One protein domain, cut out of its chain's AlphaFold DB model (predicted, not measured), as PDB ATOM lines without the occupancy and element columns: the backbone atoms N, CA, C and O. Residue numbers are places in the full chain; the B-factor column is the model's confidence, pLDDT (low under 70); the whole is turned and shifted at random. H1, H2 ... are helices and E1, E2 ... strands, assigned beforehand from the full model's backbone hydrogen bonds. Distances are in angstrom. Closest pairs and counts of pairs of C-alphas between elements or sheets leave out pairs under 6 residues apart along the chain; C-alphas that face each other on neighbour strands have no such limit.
ATOM      1  N   HIS A   6     -32.828 -39.491  55.065       85.81
ATOM      2  CA  HIS A   6     -32.700 -40.220  53.799       85.81
ATOM      3  C   HIS A   6     -34.010 -40.328  53.004       85.81
ATOM      4  O   HIS A   6     -33.971 -40.287  51.782       85.81
ATOM      5  N   GLN A   7     -35.167 -40.423  53.668       85.19
ATOM      6  CA  GLN A   7     -36.480 -40.412  53.008       85.19
ATOM      7  C   GLN A   7     -36.812 -39.031  52.438       85.19
ATOM      8  O   GLN A   7     -37.355 -38.929  51.339       85.19
ATOM      9  N   ILE A   8     -36.443 -37.965  53.157       87.62
ATOM     10  CA  ILE A   8     -36.614 -36.586  52.684       87.62
ATOM     11  C   ILE A   8     -35.753 -36.360  51.438       87.62
ATOM     12  O   ILE A   8     -36.254 -35.881  50.425       87.62
ATOM     13  N   ILE A   9     -34.485 -36.778  51.477       87.19
ATOM     14  CA  ILE A   9     -33.566 -36.672  50.336       87.19
ATOM     15  C   ILE A   9     -34.060 -37.525  49.161       87.19
ATOM     16  O   ILE A   9     -34.152 -37.026  48.039       87.19
ATOM     17  N   ALA A  10     -34.446 -38.779  49.416       87.50
ATOM     18  CA  ALA A  10     -34.979 -39.676  48.393       87.50
ATOM     19  C   ALA A  10     -36.238 -39.110  47.718       87.50
ATOM     20  O   ALA A  10     -36.424 -39.287  46.517       87.50
ATOM     21  N   SER A  11     -37.065 -38.380  48.469       86.31
ATOM     22  CA  SER A  11     -38.267 -37.715  47.959       86.31
ATOM     23  C   SER A  11     -37.998 -36.344  47.328       86.31
ATOM     24  O   SER A  11     -38.848 -35.821  46.616       86.31
ATOM     25  N   SER A  12     -36.833 -35.744  47.567       87.75
ATOM     26  CA  SER A  12     -36.513 -34.389  47.106       87.75
ATOM     27  C   SER A  12     -36.099 -34.343  45.632       87.75
ATOM     28  O   SER A  12     -36.391 -33.363  44.954       87.75
ATOM     29  N   HIS A  13     -35.462 -35.397  45.112       85.75
ATOM     30  CA  HIS A  13     -35.004 -35.454  43.719       85.75
ATOM     31  C   HIS A  13     -35.797 -36.471  42.894       85.75
ATOM     32  O   HIS A  13     -35.935 -37.629  43.287       85.75
ATOM     33  N   ALA A  14     -36.248 -36.075  41.698       85.12
ATOM     34  CA  ALA A  14     -37.002 -36.944  40.786       85.12
ATOM     35  C   ALA A  14     -36.250 -38.247  40.440       85.12
ATOM     36  O   ALA A  14     -36.850 -39.320  40.410       85.12
ATOM     37  N   LYS A  15     -34.921 -38.166  40.277       85.56
ATOM     38  CA  LYS A  15     -34.042 -39.319  40.010       85.56
ATOM     39  C   LYS A  15     -34.069 -40.358  41.131       85.56
ATOM     40  O   LYS A  15     -34.112 -41.554  40.860       85.56
ATOM     41  N   LEU A  16     -34.086 -39.903  42.385       87.00
ATOM     42  CA  LEU A  16     -34.141 -40.777  43.559       87.00
ATOM     43  C   LEU A  16     -35.551 -41.327  43.780       87.00
ATOM     44  O   LEU A  16     -35.705 -42.514  44.059       87.00
ATOM     45  N   ARG A  17     -36.582 -40.504  43.560       87.94
ATOM     46  CA  ARG A  17     -37.990 -40.925  43.620       87.94
ATOM     47  C   ARG A  17     -38.324 -42.037  42.637       87.94
ATOM     48  O   ARG A  17     -39.168 -42.872  42.938       87.94
ATOM     49  N   ARG A  18     -37.671 -42.042  41.473       89.00
ATOM     50  CA  ARG A  18     -37.816 -43.093  40.463       89.00
ATOM     51  C   ARG A  18     -37.392 -44.467  40.985       89.00
ATOM     52  O   ARG A  18     -37.864 -45.467  40.459       89.00
ATOM     53  N   GLY A  19     -36.499 -44.517  41.977       90.88
ATOM     54  CA  GLY A  19     -36.060 -45.772  42.584       90.88
ATOM     55  C   GLY A  19     -35.382 -46.705  41.587       90.88
ATOM     56  O   GLY A  19     -35.494 -47.918  41.702       90.88
ATOM     57  N   MET A  20     -34.703 -46.168  40.574       91.75
ATOM     58  CA  MET A  20     -33.998 -46.976  39.583       91.75
ATOM     59  C   MET A  20     -32.549 -46.540  39.448       91.75
ATOM     60  O   MET A  20     -32.195 -45.384  39.679       91.75
ATOM     61  N   THR A  21     -31.723 -47.507  39.073       92.75
ATOM     62  CA  THR A  21     -30.296 -47.339  38.820       92.75
ATOM     63  C   THR A  21     -29.902 -48.024  37.528       92.75
ATOM     64  O   THR A  21     -30.546 -48.989  37.125       92.75
ATOM     65  N   TRP A  22     -28.818 -47.566  36.909       92.69
ATOM     66  CA  TRP A  22     -28.295 -48.061  35.644       92.69
ATOM     67  C   TRP A  22     -26.810 -48.381  35.739       92.69
ATOM     68  O   TRP A  22     -26.009 -47.643  36.317       92.69
ATOM     69  N   CYS A  23     -26.414 -49.488  35.123       92.50
ATOM     70  CA  CYS A  23     -25.017 -49.806  34.902       92.50
ATOM     71  C   CYS A  23     -24.502 -49.013  33.701       92.50
ATOM     72  O   CYS A  23     -25.018 -49.143  32.592       92.50
ATOM     73  N   LYS A  24     -23.429 -48.243  33.898       88.62
ATOM     74  CA  LYS A  24     -22.811 -47.466  32.816       88.62
ATOM     75  C   LYS A  24     -22.093 -48.326  31.772       88.62
ATOM     76  O   LYS A  24     -21.831 -47.824  30.689       88.62
ATOM     77  N   THR A  25     -21.783 -49.580  32.109       89.94
ATOM     78  CA  THR A  25     -21.002 -50.501  31.273       89.94
ATOM     79  C   THR A  25     -21.889 -51.396  30.414       89.94
ATOM     80  O   THR A  25     -21.681 -51.475  29.214       89.94
ATOM     81  N   CYS A  26     -22.878 -52.069  31.013       89.75
ATOM     82  CA  CYS A  26     -23.751 -53.004  30.292       89.75
ATOM     83  C   CYS A  26     -25.168 -52.471  30.028       89.75
ATOM     84  O   CYS A  26     -25.970 -53.174  29.425       89.75
ATOM     85  N   GLY A  27     -25.515 -51.280  30.527       88.06
ATOM     86  CA  GLY A  27     -26.847 -50.687  30.356       88.06
ATOM     87  C   GLY A  27     -27.954 -51.306  31.217       88.06
ATOM     88  O   GLY A  27     -29.087 -50.837  31.176       88.06
ATOM     89  N   ARG A  28     -27.654 -52.330  32.030       90.44
ATOM     90  CA  ARG A  28     -28.643 -52.970  32.911       90.44
ATOM     91  C   ARG A  28     -29.254 -51.956  33.876       90.44
ATOM     92  O   ARG A  28     -28.515 -51.240  34.551       90.44
ATOM     93  N   SER A  29     -30.576 -51.968  33.997       91.56
ATOM     94  CA  SER A  29     -31.306 -51.229  35.023       91.56
ATOM     95  C   SER A  29     -31.673 -52.124  36.211       91.56
ATOM     96  O   SER A  29     -31.825 -53.340  36.074       91.56
ATOM     97  N   ALA A  30     -31.787 -51.529  37.396       90.69
ATOM     98  CA  ALA A  30     -32.231 -52.209  38.607       90.69
ATOM     99  C   ALA A  30     -33.074 -51.275  39.475       90.69
ATOM    100  O   ALA A  30     -32.725 -50.105  39.659       90.69
ATOM    101  N   HIS A  31     -34.163 -51.810  40.027       92.12
ATOM    102  CA  HIS A  31     -35.011 -51.094  40.971       92.12
ATOM    103  C   HIS A  31     -34.407 -51.159  42.378       92.12
ATOM    104  O   HIS A  31     -33.993 -52.224  42.836       92.12
ATOM    105  N   VAL A  32     -34.347 -50.020  43.059       90.75
ATOM    106  CA  VAL A  32     -33.756 -49.865  44.386       90.75
ATOM    107  C   VAL A  32     -34.582 -48.918  45.240       90.75
ATOM    108  O   VAL A  32     -35.159 -47.942  44.763       90.75
ATOM    109  N   ASN A  33     -34.578 -49.162  46.546       90.06
ATOM    110  CA  ASN A  33     -35.063 -48.177  47.497       90.06
ATOM    111  C   ASN A  33     -33.978 -47.109  47.687       90.06
ATOM    112  O   ASN A  33     -32.953 -47.373  48.309       90.06
ATOM    113  N   ALA A  34     -34.200 -45.904  47.159       88.56
ATOM    114  CA  ALA A  34     -33.221 -44.822  47.234       88.56
ATOM    115  C   ALA A  34     -32.868 -44.425  48.679       88.56
ATOM    116  O   ALA A  34     -31.711 -44.128  48.956       88.56
ATOM    117  N   ALA A  35     -33.824 -44.457  49.613       89.38
ATOM    118  CA  ALA A  35     -33.548 -44.139  51.015       89.38
ATOM    119  C   ALA A  35     -32.649 -45.198  51.675       89.38
ATOM    120  O   ALA A  35     -31.789 -44.858  52.487       89.38
ATOM    121  N   ASP A  36     -32.831 -46.466  51.302       89.00
ATOM    122  CA  ASP A  36     -32.002 -47.577  51.770       89.00
ATOM    123  C   ASP A  36     -30.607 -47.548  51.128       89.00
ATOM    124  O   ASP A  36     -29.600 -47.612  51.828       89.00
ATOM    125  N   ALA A  37     -30.531 -47.312  49.814       89.62
ATOM    126  CA  ALA A  37     -29.275 -47.191  49.074       89.62
ATOM    127  C   ALA A  37     -28.430 -45.989  49.529       89.62
ATOM    128  O   ALA A  37     -27.205 -46.069  49.566       89.62
ATOM    129  N   LEU A  38     -29.059 -44.883  49.940       87.56
ATOM    130  CA  LEU A  38     -28.357 -43.757  50.564       87.56
ATOM    131  C   LEU A  38     -27.738 -44.129  51.919       87.56
ATOM    132  O   LEU A  38     -26.725 -43.549  52.301       87.56
ATOM    133  N   ARG A  39     -28.328 -45.091  52.638       88.25
ATOM    134  CA  ARG A  39     -27.857 -45.542  53.951       88.25
ATOM    135  C   ARG A  39     -26.814 -46.659  53.857       88.25
ATOM    136  O   ARG A  39     -25.856 -46.658  54.623       88.25
ATOM    137  N   HIS A  40     -27.024 -47.618  52.962       89.12
ATOM    138  CA  HIS A  40     -26.244 -48.856  52.867       89.12
ATOM    139  C   HIS A  40     -25.300 -48.896  51.661       89.12
ATOM    140  O   HIS A  40     -24.397 -49.730  51.609       89.12
ATOM    141  N   GLY A  41     -25.464 -47.969  50.721       88.62
ATOM    142  CA  GLY A  41     -24.711 -47.906  49.479       88.62
ATOM    143  C   GLY A  41     -25.517 -48.380  48.271       88.62
ATOM    144  O   GLY A  41     -26.530 -49.070  48.368       88.62
ATOM    145  N   TRP A  42     -25.039 -47.984  47.097       89.75
ATOM    146  CA  TRP A  42     -25.656 -48.300  45.814       89.75
ATOM    147  C   TRP A  42     -25.243 -49.693  45.310       89.75
ATOM    148  O   TRP A  42     -24.113 -50.131  45.568       89.75
ATOM    149  N   PRO A  43     -26.112 -50.389  44.550       90.88
ATOM    150  CA  PRO A  43     -25.767 -51.674  43.960       90.88
ATOM    151  C   PRO A  43     -24.605 -51.539  42.971       90.88
ATOM    152  O   PRO A  43     -24.403 -50.502  42.331       90.88
ATOM    153  N   LYS A  44     -23.843 -52.624  42.832       93.25
ATOM    154  CA  LYS A  44     -22.725 -52.721  41.892       93.25
ATOM    155  C   LYS A  44     -23.096 -53.603  40.707       93.25
ATOM    156  O   LYS A  44     -23.751 -54.629  40.864       93.25
ATOM    157  N   CYS A  45     -22.626 -53.230  39.525       92.94
ATOM    158  CA  CYS A  45     -22.758 -54.006  38.300       92.94
ATOM    159  C   CYS A  45     -21.505 -53.812  37.436       92.94
ATOM    160  O   CYS A  45     -20.964 -52.709  37.372       92.94
ATOM    161  N   CYS A  46     -21.021 -54.879  36.792       91.12
ATOM    162  CA  CYS A  46     -19.785 -54.866  35.991       91.12
ATOM    163  C   CYS A  46     -18.550 -54.329  36.746       91.12
ATOM    164  O   CYS A  46     -17.677 -53.707  36.151       91.12
ATOM    165  N   GLY A  47     -18.490 -54.536  38.067       91.31
ATOM    166  CA  GLY A  47     -17.382 -54.072  38.911       91.31
ATOM    167  C   GLY A  47     -17.453 -52.601  39.339       91.31
ATOM    168  O   GLY A  47     -16.631 -52.176  40.144       91.31
ATOM    169  N   ALA A  48     -18.448 -51.836  38.879       90.94
ATOM    170  CA  ALA A  48     -18.642 -50.434  39.249       90.94
ATOM    171  C   ALA A  48     -19.980 -50.210  39.964       90.94
ATOM    172  O   ALA A  48     -20.936 -50.968  39.797       90.94
ATOM    173  N   THR A  49     -20.062 -49.144  40.756       92.69
ATOM    174  CA  THR A  49     -21.321 -48.693  41.357       92.69
ATOM    175  C   THR A  49     -22.269 -48.184  40.272       92.69
ATOM    176  O   THR A  49     -21.863 -47.422  39.389       92.69
ATOM    177  N   MET A  50     -23.525 -48.625  40.316       92.44
ATOM    178  CA  MET A  50     -24.561 -48.187  39.379       92.44
ATOM    179  C   MET A  50     -24.923 -46.714  39.621       92.44
ATOM    180  O   MET A  50     -24.775 -46.206  40.731       92.44
ATOM    181  N   THR A  51     -25.377 -46.020  38.578       90.50
ATOM    182  CA  THR A  51     -25.780 -44.605  38.649       90.50
ATOM    183  C   THR A  51     -27.296 -44.453  38.724       90.50
ATOM    184  O   THR A  51     -28.020 -45.330  38.273       90.50
ATOM    185  N   ILE A  52     -27.781 -43.335  39.256       91.12
ATOM    186  CA  ILE A  52     -29.201 -42.945  39.247       91.12
ATOM    187  C   ILE A  52     -29.619 -42.204  37.977       91.12
ATOM    188  O   ILE A  52     -30.812 -41.990  37.762       91.12
ATOM    189  N   ASP A  53     -28.647 -41.781  37.168       87.50
ATOM    190  CA  ASP A  53     -28.896 -41.097  35.905       87.50
ATOM    191  C   ASP A  53     -29.326 -42.104  34.847       87.50
ATOM    192  O   ASP A  53     -28.649 -43.112  34.608       87.50
ATOM    193  N   ALA A  54     -30.447 -41.810  34.203       84.19
ATOM    194  CA  ALA A  54     -30.929 -42.618  33.102       84.19
ATOM    195  C   ALA A  54     -29.983 -42.514  31.896       84.19
ATOM    196  O   ALA A  54     -29.305 -41.492  31.749       84.19
ATOM    197  N   PRO A  55     -29.939 -43.519  31.007       80.00
ATOM    198  CA  PRO A  55     -29.171 -43.426  29.772       80.00
ATOM    199  C   PRO A  55     -29.550 -42.180  28.955       80.00
ATOM    200  O   PRO A  55     -28.647 -41.452  28.559       80.00
ATOM    201  N   GLU A  56     -30.841 -41.855  28.833       79.69
ATOM    202  CA  GLU A  56     -31.305 -40.667  28.106       79.69
ATOM    203  C   GLU A  56     -30.814 -39.342  28.725       79.69
ATOM    204  O   GLU A  56     -30.445 -38.406  28.019       79.69
ATOM    205  N   GLU A  57     -30.735 -39.266  30.057       76.56
ATOM    206  CA  GLU A  57     -30.243 -38.077  30.768       76.56
ATOM    207  C   GLU A  57     -28.724 -37.924  30.634       76.56
ATOM    208  O   GLU A  57     -28.201 -36.811  30.656       76.56
ATOM    209  N   ARG A  58     -28.002 -39.042  30.501       72.50
ATOM    210  CA  ARG A  58     -26.554 -39.037  30.272       72.50
ATOM    211  C   ARG A  58     -26.227 -38.557  28.867       72.50
ATOM    212  O   ARG A  58     -25.287 -37.789  28.711       72.50
ATOM    213  N   GLU A  59     -26.989 -38.991  27.870       71.31
ATOM    214  CA  GLU A  59     -26.819 -38.541  26.485       71.31
ATOM    215  C   GLU A  59     -27.077 -37.035  26.356       71.31
ATOM    216  O   GLU A  59     -26.280 -36.334  25.740       71.31
ATOM    217  N   ALA A  60     -28.100 -36.512  27.042       69.19
ATOM    218  CA  ALA A  60     -28.411 -35.080  27.064       69.19
ATOM    219  C   ALA A  60     -27.320 -34.193  27.705       69.19
ATOM    220  O   ALA A  60     -27.290 -32.993  27.456       69.19
ATOM    221  N   LEU A  61     -26.431 -34.757  28.530       60.81
ATOM    222  CA  LEU A  61     -25.309 -34.033  29.148       60.81
ATOM    223  C   LEU A  61     -24.040 -34.015  28.279       60.81
ATOM    224  O   LEU A  61     -23.101 -33.287  28.596       60.81
ATOM    225  N   HIS A  62     -23.988 -34.832  27.225       56.06
ATOM    226  CA  HIS A  62     -22.838 -34.969  26.325       56.06
ATOM    227  C   HIS A  62     -23.128 -34.502  24.886       56.06
ATOM    228  O   HIS A  62     -22.262 -34.675  24.025       56.06
TER     229      HIS A  62
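AT A GLANCE: This is residues 6 to 62 of the 63 residues of an uncharacterized protein of Sphingobium chinhatense IP26 (UniProt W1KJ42). A two-stranded hairpin, E1 and E2, lies in the middle of this small domain, with the short helices H1, H2 and H3 gathered off the end where E1 begins and E2 ends, and with H4 near the other end of E1, away from these helices. A long stretch with no named element, residues 41 to 54, leads from H3 back past the hairpin to H4 and folds back on itself on the way in a short antiparallel pairing of residues 44 to 45 with 48 to 49. The printed part has 57 residues with four named helices and two named strands, in the order H1, H2, E1, E2, H3, H4; the sheet has the order E1 - E2 and is antiparallel, and the class is mostly helix. The whole is compact, with a radius of gyration of the C-alphas of 11.2 A and spans of 29 by 25 by 15 A.

HOW THE PARTS SIT: E1, residues 20 to 22, and E2, residues 29 to 31, form a hairpin of antiparallel neighbour strands, with 155 degrees between their directions. N 21 and O 30 are within hydrogen-bond range at 2.8 A, and so are N 30 and O 21 at 2.8 A. C-alphas 22 and 29 face each other at 4.4 A. H3, residues 34 to 40, has its closest C-alpha to E1 at Ala 34, 8.0 A from that of Met 20. H1, residues 6 to 12, and H3 touch, with the closest C-alphas those of His 6 and Ala 35 at 4.9 A; they run opposite ways at a shallow tilt of 32 degrees. H2, residues 14 to 17, and H1 touch only at the corner by their link, the closest C-alphas being those of Ala 10 and Leu 16 at 5.0 A. H2 and H3 are close but not clearly touching, with the C-alphas of Leu 16 and Ala 34 closest at 5.5 A. H4, residues 55 to 60, touches no helix; its closest C-alpha to E1 is that of Pro 55, 7.5 A from that of Trp 22. H4 is apart from E2. In H1, H3 and H4 every O i to N i+4 pair is within hydrogen-bond range, and H2 is too short for such a pair.

IN THESE COORDINATES: E1 and E2 each measure 7.0 A from first to last C-alpha; C-alpha 20, where E1 begins, is at (-33.998, -46.976, 39.583). H3 measures 9.8 A, H1 9.7 A, H4 8.8 A and H2 5.0 A. H1 begins with C-alpha 6 at (-32.700, -40.220, 53.799), and H4 ends with C-alpha 60 at (-28.411, -35.080, 27.064).

THE WHOLE: The two C-alphas farthest apart are those of Ile 8 and Cys 26, at 30.6 A. The printed part has no cut. The link from H3 to H4, 14 residues, is long; the link from E1 to E2 is short, and those from H1 to H2, H2 to E1 and E2 to H3 are tight. The mean pLDDT of the printed part is 86.8, with residues 60 to 62 under 70.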